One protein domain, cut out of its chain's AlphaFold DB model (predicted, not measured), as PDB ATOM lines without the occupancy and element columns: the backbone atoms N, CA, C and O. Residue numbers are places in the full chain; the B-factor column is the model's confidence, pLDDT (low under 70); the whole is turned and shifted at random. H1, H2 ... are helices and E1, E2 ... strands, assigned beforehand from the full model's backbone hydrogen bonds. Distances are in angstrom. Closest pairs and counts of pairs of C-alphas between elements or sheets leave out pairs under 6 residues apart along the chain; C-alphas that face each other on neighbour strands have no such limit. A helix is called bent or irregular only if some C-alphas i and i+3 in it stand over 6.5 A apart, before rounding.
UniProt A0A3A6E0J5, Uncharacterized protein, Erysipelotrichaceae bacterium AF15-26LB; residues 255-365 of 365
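Overview. This is residues 255 to 365 of the 365 residues of an uncharacterized protein of Erysipelotrichaceae bacterium AF15-26LB (UniProt A0A3A6E0J5). A strongly twisted wall of four antiparallel strands, in the order E2, E1, E3, E4, has H1, H2 and H3 over one face, making two layers, one of strands and one of helices. Residues 354 to 365, of which 354 to 363 belong to H4, stick out as an arm. The 111 printed residues hold four named helices and four named strands, in the order H1, E1, E2, H2, H3, E3, E4, H4, mixed in class. The whole is only just compact, close to loose, with a radius of gyration of the C-alphas of 15.7 A and spans of 51 by 39 by 25 A.

Arrangement. H1, residues 255 to 260, is on the sheet and runs along the strands, at 5 degrees to E3, residues 333 to 338, on the local plane. E1, residues 266 to 273, and E2, residues 276 to 283, form a hairpin; N 269 and O 280 are 2.8 A apart, within hydrogen-bond range. H2, residues 284 to 291, touches H1 at a steep tilt of 41 degrees, opposite ways; their closest C-alphas, of Ile 256 and Leu 288, are 6.1 A apart. H3, residues 304 to 316, lies over E2 and E1 at a height over the sheet of 9.4 A. E2, H2, H3 and E3 form a split strand-helix-strand unit, two strands running the same way with E1 between them, its crossover right-handed. Between the antiparallel neighbours E1 and E3, N 270 and O 335 are 2.8 A apart, within hydrogen-bond range; E3 and E4, residues 341 to 345, form a hairpin, with N 343 and O 336 within hydrogen-bond range, also at 2.8 A. H4, residues 347 to 363, only grazes the sheet, with residues 347 to 350. Every O i to N i+4 pair is within range in H1 and H2, against 7 of 9 in H3 and 11 of 13 in H4.

Along the chain. H1 begins at C-alpha 255, (-22.699, -106.453, 234.096). E1 and E2 each measure 22.8 A. H3, 20.1 A, is only just irregular: C-alphas 305 and 308 are 6.9 A apart. H4, 25.8 A, ends at C-alpha 363, (-46.525, -125.868, 213.668).

Size, cuts and confidence. The two farthest C-alphas, of Asp 301 and Arg 365, are 51.1 A apart. The printed part has no cut; the links H2 to H3 and H3 to E3 are long. Mean pLDDT of the printed part is 73.8, with residues 263 to 264, 296 to 305, 318 to 328 and 348 to 365 under 70.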
ATOM      1  N   MET A 255     -23.755-106.802 235.051       93.38
ATOM      2  CA  MET A 255     -22.699-106.453 234.096       93.38
ATOM      3  C   MET A 255     -21.436-105.922 234.792       93.38
ATOM      4  O   MET A 255     -20.333-106.323 234.419       93.38
ATOM      5  N   ILE A 256     -21.576-105.058 235.804       94.25
ATOM      6  CA  ILE A 256     -20.461-104.531 236.609       94.25
ATOM      7  C   ILE A 256     -19.689-105.687 237.253       94.25
ATOM      8  O   ILE A 256     -18.487-105.827 237.019       94.25
ATOM      9  N   GLU A 257     -20.384-106.574 237.967       92.62
ATOM     10  CA  GLU A 257     -19.779-107.730 238.639       92.62
ATOM     11  C   GLU A 257     -19.040-108.666 237.668       92.62
ATOM     12  O   GLU A 257     -17.992-109.231 237.999       92.62
ATOM     13  N   ALA A 258     -19.566-108.843 236.452       91.19
ATOM     14  CA  ALA A 258     -18.925-109.643 235.410       91.19
ATOM     15  C   ALA A 258     -17.632-108.999 234.875       91.19
ATOM     16  O   ALA A 258     -16.670-109.704 234.549       91.19
ATOM     17  N   LEU A 259     -17.599-107.667 234.779       90.69
ATOM     18  CA  LEU A 259     -16.479-106.895 234.233       90.69
ATOM     19  C   LEU A 259     -15.353-106.658 235.249       90.69
ATOM     20  O   LEU A 259     -14.192-106.547 234.848       90.69
ATOM     21  N   GLU A 260     -15.657-106.585 236.545       89.06
ATOM     22  CA  GLU A 260     -14.649-106.391 237.599       89.06
ATOM     23  C   GLU A 260     -13.742-107.614 237.774       89.06
ATOM     24  O   GLU A 260     -12.548-107.472 238.023       89.06
ATOM     25  N   LYS A 261     -14.257-108.822 237.520       78.38
ATOM     26  CA  LYS A 261     -13.547-110.104 237.699       78.38
ATOM     27  C   LYS A 261     -12.468-110.408 236.641       78.38
ATOM     28  O   LYS A 261     -12.023-111.561 236.542       78.38
ATOM     29  N   LYS A 262     -12.096-109.451 235.778       76.25
ATOM     30  CA  LYS A 262     -11.210-109.690 234.622       76.25
ATOM     31  C   LYS A 262     -10.267-108.539 234.310       76.25
ATOM     32  O   LYS A 262     -10.694-107.398 234.185       76.25
ATOM     33  N   ASP A 263      -9.028-108.893 233.986       67.31
ATOM     34  CA  ASP A 263      -8.049-107.983 233.401       67.31
ATOM     35  C   ASP A 263      -8.140-108.024 231.877       67.31
ATOM     36  O   ASP A 263      -7.737-108.978 231.214       67.31
ATOM     37  N   GLY A 264      -8.727-106.978 231.304       68.19
ATOM     38  CA  GLY A 264      -8.834-106.807 229.863       68.19
ATOM     39  C   GLY A 264      -8.953-105.336 229.499       68.19
ATOM     40  O   GLY A 264      -9.635-104.574 230.186       68.19
ATOM     41  N   VAL A 265      -8.287-104.931 228.414       79.94
ATOM     42  CA  VAL A 265      -8.368-103.550 227.907       79.94
ATOM     43  C   VAL A 265      -9.689-103.326 227.162       79.94
ATOM     44  O   VAL A 265     -10.351-102.312 227.356       79.94
ATOM     45  N   ASN A 266     -10.107-104.294 226.339       87.25
ATOM     46  CA  ASN A 266     -11.318-104.200 225.522       87.25
ATOM     47  C   ASN A 266     -12.180-105.456 225.646       87.25
ATOM     48  O   ASN A 266     -11.635-106.555 225.711       87.25
ATOM     49  N   VAL A 267     -13.498-105.286 225.585       89.81
ATOM     50  CA  VAL A 267     -14.516-106.346 225.533       89.81
ATOM     51  C   VAL A 267     -15.281-106.280 224.214       89.81
ATOM     52  O   VAL A 267     -15.216-105.273 223.507       89.81
ATOM     53  N   ILE A 268     -15.988-107.353 223.870       90.75
ATOM     54  CA  ILE A 268     -16.976-107.361 222.789       90.75
ATOM     55  C   ILE A 268     -18.356-107.294 223.436       90.75
ATOM     56  O   ILE A 268     -18.683-108.145 224.264       90.75
ATOM     57  N   ILE A 269     -19.131-106.283 223.066       90.31
ATOM     58  CA  ILE A 269     -20.510-106.074 223.496       90.31
ATOM     59  C   ILE A 269     -21.415-106.520 222.351       90.31
ATOM     60  O   ILE A 269     -21.221-106.086 221.216       90.31
ATOM     61  N   THR A 270     -22.395-107.360 222.661       91.06
ATOM     62  CA  THR A 270     -23.490-107.713 221.759       91.06
ATOM     63  C   THR A 270     -24.721-106.920 222.162       91.06
ATOM     64  O   THR A 270     -25.156-106.983 223.317       91.06
ATOM     65  N   ILE A 271     -25.291-106.194 221.205       88.25
ATOM     66  CA  ILE A 271     -26.565-105.490 221.368       88.25
ATOM     67  C   ILE A 271     -27.620-106.132 220.488       88.25
ATOM     68  O   ILE A 271     -27.318-106.523 219.362       88.25
ATOM     69  N   THR A 272     -28.847-106.248 220.993       88.31
ATOM     70  CA  THR A 272     -29.916-106.951 220.281       88.31
ATOM     71  C   THR A 272     -31.209-106.150 220.263       88.31
ATOM     72  O   THR A 272     -31.706-105.756 221.312       88.31
ATOM     73  N   TYR A 273     -31.781-105.979 219.069       84.62
ATOM     74  CA  TYR A 273     -33.092-105.375 218.840       84.62
ATOM     75  C   TYR A 273     -33.959-106.354 218.046       84.62
ATOM     76  O   TYR A 273     -33.725-106.617 216.867       84.62
ATOM     77  N   GLY A 274     -34.969-106.939 218.691       81.94
ATOM     78  CA  GLY A 274     -35.798-107.963 218.057       81.94
ATOM     79  C   GLY A 274     -34.976-109.189 217.638       81.94
ATOM     80  O   GLY A 274     -34.531-109.952 218.493       81.94
ATOM     81  N   LYS A 275     -34.820-109.404 216.326       82.81
ATOM     82  CA  LYS A 275     -34.041-110.525 215.757       82.81
ATOM     83  C   LYS A 275     -32.628-110.128 215.342       82.81
ATOM     84  O   LYS A 275     -31.812-111.009 215.085       82.81
ATOM     85  N   ASP A 276     -32.363-108.833 215.270       88.94
ATOM     86  CA  ASP A 276     -31.125-108.294 214.743       88.94
ATOM     87  C   ASP A 276     -30.155-108.036 215.891       88.94
ATOM     88  O   ASP A 276     -30.542-107.589 216.974       88.94
ATOM     89  N   SER A 277     -28.882-108.353 215.672       90.12
ATOM     90  CA  SER A 277     -27.837-108.164 216.676       90.12
ATOM     91  C   SER A 277     -26.565-107.617 216.054       90.12
ATOM     92  O   SER A 277     -26.266-107.871 214.885       90.12
ATOM     93  N   LEU A 278     -25.817-106.862 216.853       90.81
ATOM     94  CA  LEU A 278     -24.528-106.310 216.471       90.81
ATOM     95  C   LEU A 278     -23.508-106.559 217.578       90.81
ATOM     96  O   LEU A 278     -23.726-106.179 218.728       90.81
ATOM     97  N   ASP A 279     -22.366-107.119 217.187       90.31
ATOM     98  CA  ASP A 279     -21.174-107.203 218.023       90.31
ATOM     99  C   ASP A 279     -20.242-106.026 217.735       90.31
ATOM    100  O   ASP A 279     -19.898-105.748 216.581       90.31
ATOM    101  N   PHE A 280     -19.760-105.364 218.784       87.00
ATOM    102  CA  PHE A 280     -18.744-104.327 218.654       87.00
ATOM    103  C   PHE A 280     -17.743-104.353 219.806       87.00
ATOM    104  O   PHE A 280     -18.031-104.773 220.924       87.00
ATOM    105  N   LYS A 281     -16.517-103.918 219.510       87.75
ATOM    106  CA  LYS A 281     -15.420-103.862 220.478       87.75
ATOM    107  C   LYS A 281     -15.447-102.526 221.212       87.75
ATOM    108  O   LYS A 281     -15.474-101.485 220.562       87.75
ATOM    109  N   PHE A 282     -15.353-102.554 222.538       85.06
ATOM    110  CA  PHE A 282     -15.365-101.347 223.362       85.06
ATOM    111  C   PHE A 282     -14.410-101.437 224.559       85.06
ATOM    112  O   PHE A 282     -14.016-102.529 224.977       85.06
ATOM    113  N   SER A 283     -14.017-100.281 225.100       86.38
ATOM    114  CA  SER A 283     -13.122-100.212 226.259       86.38
ATOM    115  C   SER A 283     -13.834-100.720 227.505       86.38
ATOM    116  O   SER A 283     -14.877-100.190 227.890       86.38
ATOM    117  N   ARG A 284     -13.239-101.716 228.172       89.00
ATOM    118  CA  ARG A 284     -13.778-102.259 229.427       89.00
ATOM    119  C   ARG A 284     -13.874-101.173 230.494       89.00
ATOM    120  O   ARG A 284     -14.888-101.078 231.171       89.00
ATOM    121  N   ALA A 285     -12.812-100.384 230.652       87.12
ATOM    122  CA  ALA A 285     -12.738 -99.365 231.692       87.12
ATOM    123  C   ALA A 285     -13.798 -98.275 231.488       87.12
ATOM    124  O   ALA A 285     -14.436 -97.862 232.452       87.12
ATOM    125  N   ARG A 286     -14.027 -97.860 230.233       85.25
ATOM    126  CA  ARG A 286     -15.090 -96.900 229.911       85.25
ATOM    127  C   ARG A 286     -16.467 -97.494 230.176       85.25
ATOM    128  O   ARG A 286     -17.222 -96.889 230.917       85.25
ATOM    129  N   LEU A 287     -16.740 -98.708 229.686       87.50
ATOM    130  CA  LEU A 287     -18.008 -99.394 229.952       87.50
ATOM    131  C   LEU A 287     -18.293 -99.507 231.451       87.50
ATOM    132  O   LEU A 287     -19.390 -99.197 231.894       87.50
ATOM    133  N   LEU A 288     -17.299 -99.936 232.232       90.12
ATOM    134  CA  LEU A 288     -17.432-100.070 233.678       90.12
ATOM    135  C   LEU A 288     -17.720 -98.717 234.343       90.12
ATOM    136  O   LEU A 288     -18.569 -98.648 235.223       90.12
ATOM    137  N   SER A 289     -17.045 -97.650 233.908       87.31
ATOM    138  CA  SER A 289     -17.299 -96.290 234.396       87.31
ATOM    139  C   SER A 289     -18.729 -95.840 234.095       87.31
ATOM    140  O   SER A 289     -19.402 -95.347 234.995       87.31
ATOM    141  N   SER A 290     -19.210 -96.036 232.867       87.25
ATOM    142  CA  SER A 290     -20.553 -95.614 232.451       87.25
ATOM    143  C   SER A 290     -21.651 -96.451 233.113       87.25
ATOM    144  O   SER A 290     -22.665 -95.919 233.554       87.25
ATOM    145  N   LEU A 291     -21.432 -97.759 233.293       90.56
ATOM    146  CA  LEU A 291     -22.362 -98.623 234.025       90.56
ATOM    147  C   LEU A 291     -22.515 -98.207 235.495       90.56
ATOM    148  O   LEU A 291     -23.582 -98.422 236.059       90.56
ATOM    149  N   LYS A 292     -21.487 -97.608 236.109       91.38
ATOM    150  CA  LYS A 292     -21.520 -97.129 237.502       91.38
ATOM    151  C   LYS A 292     -22.201 -95.768 237.678       91.38
ATOM    152  O   LYS A 292     -22.343 -95.320 238.809       91.38
ATOM    153  N   GLN A 293     -22.622 -95.111 236.599       87.94
ATOM    154  CA  GLN A 293     -23.369 -93.853 236.671       87.94
ATOM    155  C   GLN A 293     -24.859 -94.105 236.922       87.94
ATOM    156  O   GLN A 293     -25.368 -95.193 236.646       87.94
ATOM    157  N   ALA A 294     -25.571 -93.100 237.437       82.00
ATOM    158  CA  ALA A 294     -27.016 -93.183 237.650       82.00
ATOM    159  C   ALA A 294     -27.804 -93.249 236.332       82.00
ATOM    160  O   ALA A 294     -28.854 -93.890 236.274       82.00
ATOM    161  N   ASP A 295     -27.270 -92.629 235.279       77.75
ATOM    162  CA  ASP A 295     -27.899 -92.578 233.967       77.75
ATOM    163  C   ASP A 295     -28.037 -93.970 233.335       77.75
ATOM    164  O   ASP A 295     -27.255 -94.903 233.567       77.75
ATOM    165  N   THR A 296     -29.088 -94.128 232.538       64.19
ATOM    166  CA  THR A 296     -29.407 -95.379 231.835       64.19
ATOM    167  C   THR A 296     -28.711 -95.482 230.480       64.19
ATOM    168  O   THR A 296     -28.673 -96.560 229.892       64.19
ATOM    169  N   SER A 297     -28.126 -94.384 230.009       61.00
ATOM    170  CA  SER A 297     -27.352 -94.292 228.776       61.00
ATOM    171  C   SER A 297     -25.926 -93.846 229.063       61.00
ATOM    172  O   SER A 297     -25.660 -93.156 230.044       61.00
ATOM    173  N   ASP A 298     -25.008 -94.231 228.186       58.97
ATOM    174  CA  ASP A 298     -23.649 -93.700 228.212       58.97
ATOM    175  C   ASP A 298     -23.615 -92.307 227.569       58.97
ATOM    176  O   ASP A 298     -24.284 -92.065 226.566       58.97
ATOM    177  N   ILE A 299     -22.815 -91.400 228.126       51.81
ATOM    178  CA  ILE A 299     -22.509 -90.104 227.519       51.81
ATOM    179  C   ILE A 299     -21.010 -90.113 227.240       51.81
ATOM    180  O   ILE A 299     -20.191 -89.793 228.102       51.81
ATOM    181  N   GLY A 300     -20.623 -90.512 226.031       54.34
ATOM    182  CA  GLY A 300     -19.216 -90.545 225.662       54.34
ATOM    183  C   GLY A 300     -18.991 -90.721 224.170       54.34
ATOM    184  O   GLY A 300     -19.664 -91.506 223.519       54.34
ATOM    185  N   ASP A 301     -17.980 -90.026 223.645       55.66
ATOM    186  CA  ASP A 301     -17.502 -90.207 222.275       55.66
ATOM    187  C   ASP A 301     -16.901 -91.617 222.123       55.66
ATOM    188  O   ASP A 301     -15.781 -91.925 222.564       55.66
ATOM    189  N   TYR A 302     -17.682 -92.500 221.506       59.97
ATOM    190  CA  TYR A 302     -17.298 -93.868 221.169       59.97
ATOM    191  C   TYR A 302     -16.293 -93.940 219.993       59.97
ATOM    192  O   TYR A 302     -15.820 -95.027 219.632       59.97
ATOM    193  N   GLY A 303     -15.914 -92.797 219.409       61.34
ATOM    194  CA  GLY A 303     -14.941 -92.676 218.330       61.34
ATOM    195  C   GLY A 303     -15.385 -93.326 217.014       61.34
ATOM    196  O   GLY A 303     -16.509 -93.792 216.850       61.34
ATOM    197  N   LYS A 304     -14.468 -93.416 216.039       63.25
ATOM    198  CA  LYS A 304     -14.749 -93.960 214.688       63.25
ATOM    199  C   LYS A 304     -15.253 -95.412 214.669       63.25
ATOM    200  O   LYS A 304     -15.861 -95.839 213.695       63.25
ATOM    201  N   ALA A 305     -15.006 -96.187 215.728       60.22
ATOM    202  CA  ALA A 305     -15.502 -97.560 215.839       60.22
ATOM    203  C   ALA A 305     -17.030 -97.629 216.030       60.22
ATOM    204  O   ALA A 305     -17.626 -98.679 215.791       60.22
ATOM    205  N   TYR A 306     -17.653 -96.514 216.421       72.12
ATOM    206  CA  TYR A 306     -19.079 -96.433 216.703       72.12
ATOM    207  C   TYR A 306     -19.957 -96.262 215.470       72.12
ATOM    208  O   TYR A 306     -21.144 -96.520 215.559       72.12
ATOM    209  N   GLU A 307     -19.417 -95.898 214.303       76.56
ATOM    210  CA  GLU A 307     -20.232 -95.645 213.097       76.56
ATOM    211  C   GLU A 307     -21.145 -96.830 212.738       76.56
ATOM    212  O   GLU A 307     -22.290 -96.651 212.322       76.56
ATOM    213  N   LYS A 308     -20.660 -98.061 212.945       80.06
ATOM    214  CA  LYS A 308     -21.460 -99.279 212.745       80.06
ATOM    215  C   LYS A 308     -22.566 -99.430 213.789       80.06
ATOM    216  O   LYS A 308     -23.650 -99.888 213.443       80.06
ATOM    217  N   VAL A 309     -22.288 -99.048 215.035       81.75
ATOM    218  CA  VAL A 309     -23.253 -99.064 216.140       81.75
ATOM    219  C   VAL A 309     -24.309 -97.988 215.916       81.75
ATOM    220  O   VAL A 309     -25.489 -98.301 215.911       81.75
ATOM    221  N   GLU A 310     -23.901 -96.757 215.610       80.25
ATOM    222  CA  GLU A 310     -24.773 -95.643 215.235       80.25
ATOM    223  C   GLU A 310     -25.713 -96.027 214.084       80.25
ATOM    224  O   GLU A 310     -26.927 -95.864 214.206       80.25
ATOM    225  N   LYS A 311     -25.185 -96.592 212.989       84.06
ATOM    226  CA  LYS A 311     -26.017 -97.035 211.864       84.06
ATOM    227  C   LYS A 311     -27.036 -98.094 212.296       84.06
ATOM    228  O   LYS A 311     -28.214 -97.969 211.972       84.06
ATOM    229  N   PHE A 312     -26.593 -99.092 213.057       86.44
ATOM    230  CA  PHE A 312     -27.467-100.141 213.573       86.44
ATOM    231  C   PHE A 312     -28.559 -99.576 214.495       86.44
ATOM    232  O   PHE A 312     -29.725 -99.919 214.342       86.44
ATOM    233  N   LEU A 313     -28.226 -98.652 215.399       82.06
ATOM    234  CA  LEU A 313     -29.198 -98.017 216.293       82.06
ATOM    235  C   LEU A 313     -30.225 -97.175 215.525       82.06
ATOM    236  O   LEU A 313     -31.415 -97.256 215.829       82.06
ATOM    237  N   ARG A 314     -29.800 -96.418 214.504       80.25
ATOM    238  CA  ARG A 314     -30.702 -95.627 213.643       80.25
ATOM    239  C   ARG A 314     -31.720 -96.491 212.896       80.25
ATOM    240  O   ARG A 314     -32.853 -96.059 212.703       80.25
ATOM    241  N   GLU A 315     -31.319 -97.687 212.472       83.94
ATOM    242  CA  GLU A 315     -32.185 -98.629 211.751       83.94
ATOM    243  C   GLU A 315     -33.250 -99.276 212.659       83.94
ATOM    244  O   GLU A 315     -34.285 -99.705 212.153       83.94
ATOM    245  N   HIS A 316     -33.034 -99.317 213.982       81.50
ATOM    246  CA  HIS A 316     -33.864-100.100 214.911       81.50
ATOM    247  C   HIS A 316     -34.577 -99.286 216.008       81.50
ATOM    248  O   HIS A 316     -35.529 -99.789 216.608       81.50
ATOM    249  N   LYS A 317     -34.172 -98.039 216.291       75.19
ATOM    250  CA  LYS A 317     -34.884 -97.161 217.241       75.19
ATOM    251  C   LYS A 317     -36.096 -96.493 216.574       75.19
ATOM    252  O   LYS A 317     -35.989 -95.948 215.481       75.19
ATOM    253  N   GLN A 318     -37.251 -96.536 217.249       61.31
ATOM    254  CA  GLN A 318     -38.540 -96.062 216.713       61.31
ATOM    255  C   GLN A 318     -38.653 -94.535 216.595       61.31
ATOM    256  O   GLN A 318     -39.406 -94.060 215.748       61.31
ATOM    257  N   ASP A 319     -37.918 -93.773 217.410       60.88
ATOM    258  CA  ASP A 319     -37.952 -92.311 217.389       60.88
ATOM    259  C   ASP A 319     -36.591 -91.746 216.966       60.88
ATOM    260  O   ASP A 319     -35.624 -91.742 217.727       60.88
ATOM    261  N   GLN A 320     -36.514 -91.307 215.711       57.12
ATOM    262  CA  GLN A 320     -35.315 -90.693 215.135       57.12
ATOM    263  C   GLN A 320     -35.244 -89.180 215.403       57.12
ATOM    264  O   GLN A 320     -34.228 -88.564 215.086       57.12
ATOM    265  N   SER A 321     -36.300 -88.567 215.959       53.00
ATOM    266  CA  SER A 321     -36.411 -87.106 216.079       53.00
ATOM    267  C   SER A 321     -35.605 -86.508 217.240       53.00
ATOM    268  O   SER A 321     -35.200 -85.352 217.154       53.00
ATOM    269  N   ASN A 322     -35.289 -87.313 218.261       53.16
ATOM    270  CA  ASN A 322     -34.498 -86.931 219.440       53.16
ATOM    271  C   ASN A 322     -33.215 -87.765 219.604       53.16
ATOM    272  O   ASN A 322     -32.676 -87.862 220.701       53.16
ATOM    273  N   TRP A 323     -32.737 -88.400 218.531       56.69
ATOM    274  CA  TRP A 323     -31.576 -89.287 218.598       56.69
ATOM    275  C   TRP A 323     -30.266 -88.488 218.637       56.69
ATOM    276  O   TRP A 323     -29.899 -87.823 217.661       56.69
ATOM    277  N   HIS A 324     -29.536 -88.577 219.747       59.06
ATOM    278  CA  HIS A 324     -28.160 -88.106 219.838       59.06
ATOM    279  C   HIS A 324     -27.190 -89.182 219.351       59.06
ATOM    280  O   HIS A 324     -27.416 -90.383 219.504       59.06
ATOM    281  N   ARG A 325     -26.069 -88.733 218.773       54.97
ATOM    282  CA  ARG A 325     -25.042 -89.605 218.188       54.97
ATOM    283  C   ARG A 325     -24.541 -90.684 219.148       54.97
ATOM    284  O   ARG A 325     -24.176 -91.758 218.688       54.97
ATOM    285  N   ASP A 326     -24.595 -90.417 220.448       58.12
ATOM    286  CA  ASP A 326     -24.066 -91.278 221.503       58.12
ATOM    287  C   ASP A 326     -25.165 -92.049 222.270       58.12
ATOM    288  O   ASP A 326     -24.867 -92.685 223.275       58.12
ATOM    289  N   ASP A 327     -26.423 -92.052 221.794       59.53
ATOM    290  CA  ASP A 327     -27.564 -92.685 222.479       59.53
ATOM    291  C   ASP A 327     -27.512 -94.219 222.427       59.53
ATOM    292  O   ASP A 327     -28.270 -94.879 221.698       59.53
ATOM    293  N   PHE A 328     -26.648 -94.809 223.244       68.19
ATOM    294  CA  PHE A 328     -26.652 -96.226 223.561       68.19
ATOM    295  C   PHE A 328     -27.235 -96.469 224.954       68.19
ATOM    296  O   PHE A 328     -26.761 -95.916 225.942       68.19
ATOM    297  N   ASP A 329     -28.261 -97.318 225.030       73.94
ATOM    298  CA  ASP A 329     -28.882 -97.726 226.292       73.94
ATOM    299  C   ASP A 329     -28.455 -99.154 226.651       73.94
ATOM    300  O   ASP A 329     -28.541-100.087 225.838       73.94
ATOM    301  N   PHE A 330     -28.035 -99.321 227.903       84.94
ATOM    302  CA  PHE A 330     -27.627-100.590 228.490       84.94
ATOM    303  C   PHE A 330     -28.732-101.660 228.464       84.94
ATOM    304  O   PHE A 330     -28.423-102.856 228.518       84.94
ATOM    305  N   GLN A 331     -30.007-101.274 228.319       85.31
ATOM    306  CA  GLN A 331     -31.137-102.201 228.226       85.31
ATOM    307  C   GLN A 331     -30.977-103.218 227.095       85.31
ATOM    308  O   GLN A 331     -31.415-104.358 227.246       85.31
ATOM    309  N   ASN A 332     -30.316-102.865 225.991       87.25
ATOM    310  CA  ASN A 332     -30.215-103.741 224.820       87.25
ATOM    311  C   ASN A 332     -28.915-104.561 224.769       87.25
ATOM    312  O   ASN A 332     -28.726-105.326 223.824       87.25
ATOM    313  N   ILE A 333     -28.038-104.466 225.781       90.00
ATOM    314  CA  ILE A 333     -26.880-105.367 225.906       90.00
ATOM    315  C   ILE A 333     -27.382-106.777 226.209       90.00
ATOM    316  O   ILE A 333     -27.880-107.041 227.303       90.00
ATOM    317  N   SER A 334     -27.234-107.702 225.267       92.12
ATOM    318  CA  SER A 334     -27.635-109.102 225.449       92.12
ATOM    319  C   SER A 334     -26.477-109.985 225.905       92.12
ATOM    320  O   SER A 334     -26.699-111.008 226.554       92.12
ATOM    321  N   LYS A 335     -25.234-109.600 225.594       93.56
ATOM    322  CA  LYS A 335     -24.041-110.388 225.911       93.56
ATOM    323  C   LYS A 335     -22.784-109.524 225.963       93.56
ATOM    324  O   LYS A 335     -22.643-108.561 225.216       93.56
ATOM    325  N   ILE A 336     -21.842-109.898 226.829       92.12
ATOM    326  CA  ILE A 336     -20.483-109.344 226.854       92.12
ATOM    327  C   ILE A 336     -19.484-110.499 226.838       92.12
ATOM    328  O   ILE A 336     -19.604-111.448 227.620       92.12
ATOM    329  N   THR A 337     -18.477-110.425 225.966       92.00
ATOM    330  CA  THR A 337     -17.406-111.428 225.875       92.00
ATOM    331  C   THR A 337     -16.010-110.817 225.914       92.00
ATOM    332  O   THR A 337     -15.789-109.656 225.570       92.00
ATOM    333  N   TYR A 338     -15.038-111.631 226.318       89.38
ATOM    334  CA  TYR A 338     -13.617-111.310 226.276       89.38
ATOM    335  C   TYR A 338     -12.820-112.537 225.832       89.38
ATOM    336  O   TYR A 338     -12.912-113.596 226.454       89.38
ATOM    337  N   SER A 339     -12.034-112.405 224.760       85.06
ATOM    338  CA  SER A 339     -11.206-113.494 224.209       85.06
ATOM    339  C   SER A 339     -11.988-114.803 223.993       85.06
ATOM    340  O   SER A 339     -11.536-115.883 224.366       85.06
ATOM    341  N   GLY A 340     -13.212-114.696 223.459       81.12
ATOM    342  CA  GLY A 340     -14.113-115.831 223.220       81.12
ATOM    343  C   GLY A 340     -14.840-116.369 224.460       81.12
ATOM    344  O   GLY A 340     -15.743-117.189 224.317       81.12
ATOM    345  N   LYS A 341     -14.509-115.901 225.671       87.25
ATOM    346  CA  LYS A 341     -15.209-116.274 226.909       87.25
ATOM    347  C   LYS A 341     -16.392-115.348 227.166       87.25
ATOM    348  O   LYS A 341     -16.266-114.130 227.054       87.25
ATOM    349  N   GLN A 342     -17.525-115.927 227.549       89.88
ATOM    350  CA  GLN A 342     -18.713-115.190 227.969       89.88
ATOM    351  C   GLN A 342     -18.519-114.637 229.381       89.88
ATOM    352  O   GLN A 342     -18.219-115.396 230.299       89.88
ATOM    353  N   LEU A 343     -18.653-113.319 229.529       90.62
ATOM    354  CA  LEU A 343     -18.581-112.630 230.821       90.62
ATOM    355  C   LEU A 343     -19.977-112.396 231.386       90.62
ATOM    356  O   LEU A 343     -20.224-112.677 232.551       90.62
ATOM    357  N   TYR A 344     -20.879-111.914 230.537       93.00
ATOM    358  CA  TYR A 344     -22.260-111.609 230.881       93.00
ATOM    359  C   TYR A 344     -23.177-112.088 229.758       93.00
ATOM    360  O   TYR A 344     -22.807-112.015 228.581       93.00
ATOM    361  N   VAL A 345     -24.365-112.556 230.128       92.06
ATOM    362  CA  VAL A 345     -25.484-112.830 229.229       92.06
ATOM    363  C   VAL A 345     -26.767-112.411 229.921       92.06
ATOM    364  O   VAL A 345     -26.936-112.654 231.109       92.06
ATOM    365  N   ASP A 346     -27.658-111.794 229.157       87.19
ATOM    366  CA  ASP A 346     -29.003-111.488 229.609       87.19
ATOM    367  C   ASP A 346     -29.887-112.745 229.559       87.19
ATOM    368  O   ASP A 346     -30.239-113.247 228.486       87.19
ATOM    369  N   ASP A 347     -30.272-113.244 230.731       72.81
ATOM    370  CA  ASP A 347     -31.106-114.439 230.884       72.81
ATOM    371  C   ASP A 347     -32.510-114.288 230.267       72.81
ATOM    372  O   ASP A 347     -33.160-115.284 229.919       72.81
ATOM    373  N   THR A 348     -33.000-113.057 230.084       65.88
ATOM    374  CA  THR A 348     -34.307-112.805 229.454       65.88
ATOM    375  C   THR A 348     -34.291-113.081 227.948       65.88
ATOM    376  O   THR A 348     -35.302-113.511 227.382       65.88
ATOM    377  N   TYR A 349     -33.129-112.940 227.304       52.03
ATOM    378  CA  TYR A 349     -32.947-113.173 225.873       52.03
ATOM    379  C   TYR A 349     -33.124-114.658 225.505       52.03
ATOM    380  O   TYR A 349     -33.854-115.004 224.570       52.03
ATOM    381  N   PHE A 350     -32.560-115.565 226.307       46.16
ATOM    382  CA  PHE A 350     -32.609-117.009 226.046       46.16
ATOM    383  C   PHE A 350     -33.993-117.637 226.284       46.16
ATOM    384  O   PHE A 350     -34.362-118.606 225.610       46.16
ATOM    385  N   LYS A 351     -34.814-117.071 227.182       45.28
ATOM    386  CA  LYS A 351     -36.205-117.528 227.384       45.28
ATOM    387  C   LYS A 351     -37.085-117.294 226.146       45.28
ATOM    388  O   LYS A 351     -37.983-118.095 225.876       45.28
ATOM    389  N   ASN A 352     -36.820-116.244 225.366       43.09
ATOM    390  CA  ASN A 352     -37.577-115.931 224.151       43.09
ATOM    391  C   ASN A 352     -37.145-116.772 222.938       43.09
ATOM    392  O   ASN A 352     -38.000-117.169 222.140       43.09
ATOM    393  N   GLU A 353     -35.865-117.132 222.811       42.91
ATOM    394  CA  GLU A 353     -35.415-118.056 221.756       42.91
ATOM    395  C   GLU A 353     -36.026-119.458 221.901       42.91
ATOM    396  O   GLU A 353     -36.502-120.033 220.916       42.91
ATOM    397  N   ASN A 354     -36.081-119.994 223.125       40.28
ATOM    398  CA  ASN A 354     -36.634-121.329 223.372       40.28
ATOM    399  C   ASN A 354     -38.154-121.392 223.137       40.28
ATOM    400  O   ASN A 354     -38.621-122.314 222.467       40.28
ATOM    401  N   LYS A 355     -38.919-120.361 223.533       37.16
ATOM    402  CA  LYS A 355     -40.358-120.259 223.200       37.16
ATOM    403  C   LYS A 355     -40.622-120.189 221.691       37.16
ATOM    404  O   LYS A 355     -41.655-120.659 221.212       37.16
ATOM    405  N   THR A 356     -39.706-119.593 220.928       40.81
ATOM    406  CA  THR A 356     -39.835-119.462 219.470       40.81
ATOM    407  C   THR A 356     -39.507-120.781 218.758       40.81
ATOM    408  O   THR A 356     -40.144-121.109 217.754       40.81
ATOM    409  N   LYS A 357     -38.574-121.577 219.299       43.06
ATOM    410  CA  LYS A 357     -38.272-122.942 218.830       43.06
ATOM    411  C   LYS A 357     -39.416-123.923 219.121       43.06
ATOM    412  O   LYS A 357     -39.802-124.665 218.220       43.06
ATOM    413  N   GLU A 358     -40.030-123.862 220.303       38.56
ATOM    414  CA  GLU A 358     -41.200-124.695 220.640       38.56
ATOM    415  C   GLU A 358     -42.417-124.371 219.758       38.56
ATOM    416  O   GLU A 358     -43.057-125.276 219.224       38.56
ATOM    417  N   LYS A 359     -42.704-123.085 219.496       38.75
ATOM    418  CA  LYS A 359     -43.801-122.695 218.588       38.75
ATOM    419  C   LYS A 359     -43.584-123.120 217.131       38.75
ATOM    420  O   LYS A 359     -44.570-123.330 216.425       38.75
ATOM    421  N   LYS A 360     -42.334-123.237 216.666       42.28
ATOM    422  CA  LYS A 360     -42.027-123.793 215.335       42.28
ATOM    423  C   LYS A 360     -42.245-125.306 215.291       42.28
ATOM    424  O   LYS A 360     -42.922-125.771 214.385       42.28
ATOM    425  N   GLN A 361     -41.796-126.046 216.306       41.25
ATOM    426  CA  GLN A 361     -42.007-127.499 216.370       41.25
ATOM    427  C   GLN A 361     -43.482-127.909 216.497       41.25
ATOM    428  O   GLN A 361     -43.853-128.974 216.021       41.25
ATOM    429  N   VAL A 362     -44.333-127.073 217.101       46.69
ATOM    430  CA  VAL A 362     -45.787-127.324 217.190       46.69
ATOM    431  C   VAL A 362     -46.526-126.990 215.884       46.69
ATOM    432  O   VAL A 362     -47.620-127.490 215.671       46.69
ATOM    433  N   ARG A 363     -45.951-126.165 214.998       44.03
ATOM    434  CA  ARG A 363     -46.525-125.868 213.668       44.03
ATOM    435  C   ARG A 363     -46.056-126.821 212.566       44.03
ATOM    436  O   ARG A 363     -46.655-126.835 211.498       44.03
ATOM    437  N   GLU A 364     -44.977-127.560 212.809       44.38
ATOM    438  CA  GLU A 364     -44.406-128.560 211.894       44.38
ATOM    439  C   GLU A 364     -44.836-130.001 212.246       44.38
ATOM    440  O   GLU A 364     -44.356-130.958 211.641       44.38
ATOM    441  N   ARG A 365     -45.749-130.152 213.212       39.50
ATOM    442  CA  ARG A 365     -46.513-131.370 213.509       39.50
ATOM    443  C   ARG A 365     -47.975-131.121 213.182       39.50
ATOM    444  O   ARG A 365     -48.634-132.099 212.774       39.50
TER     445      ARG A 365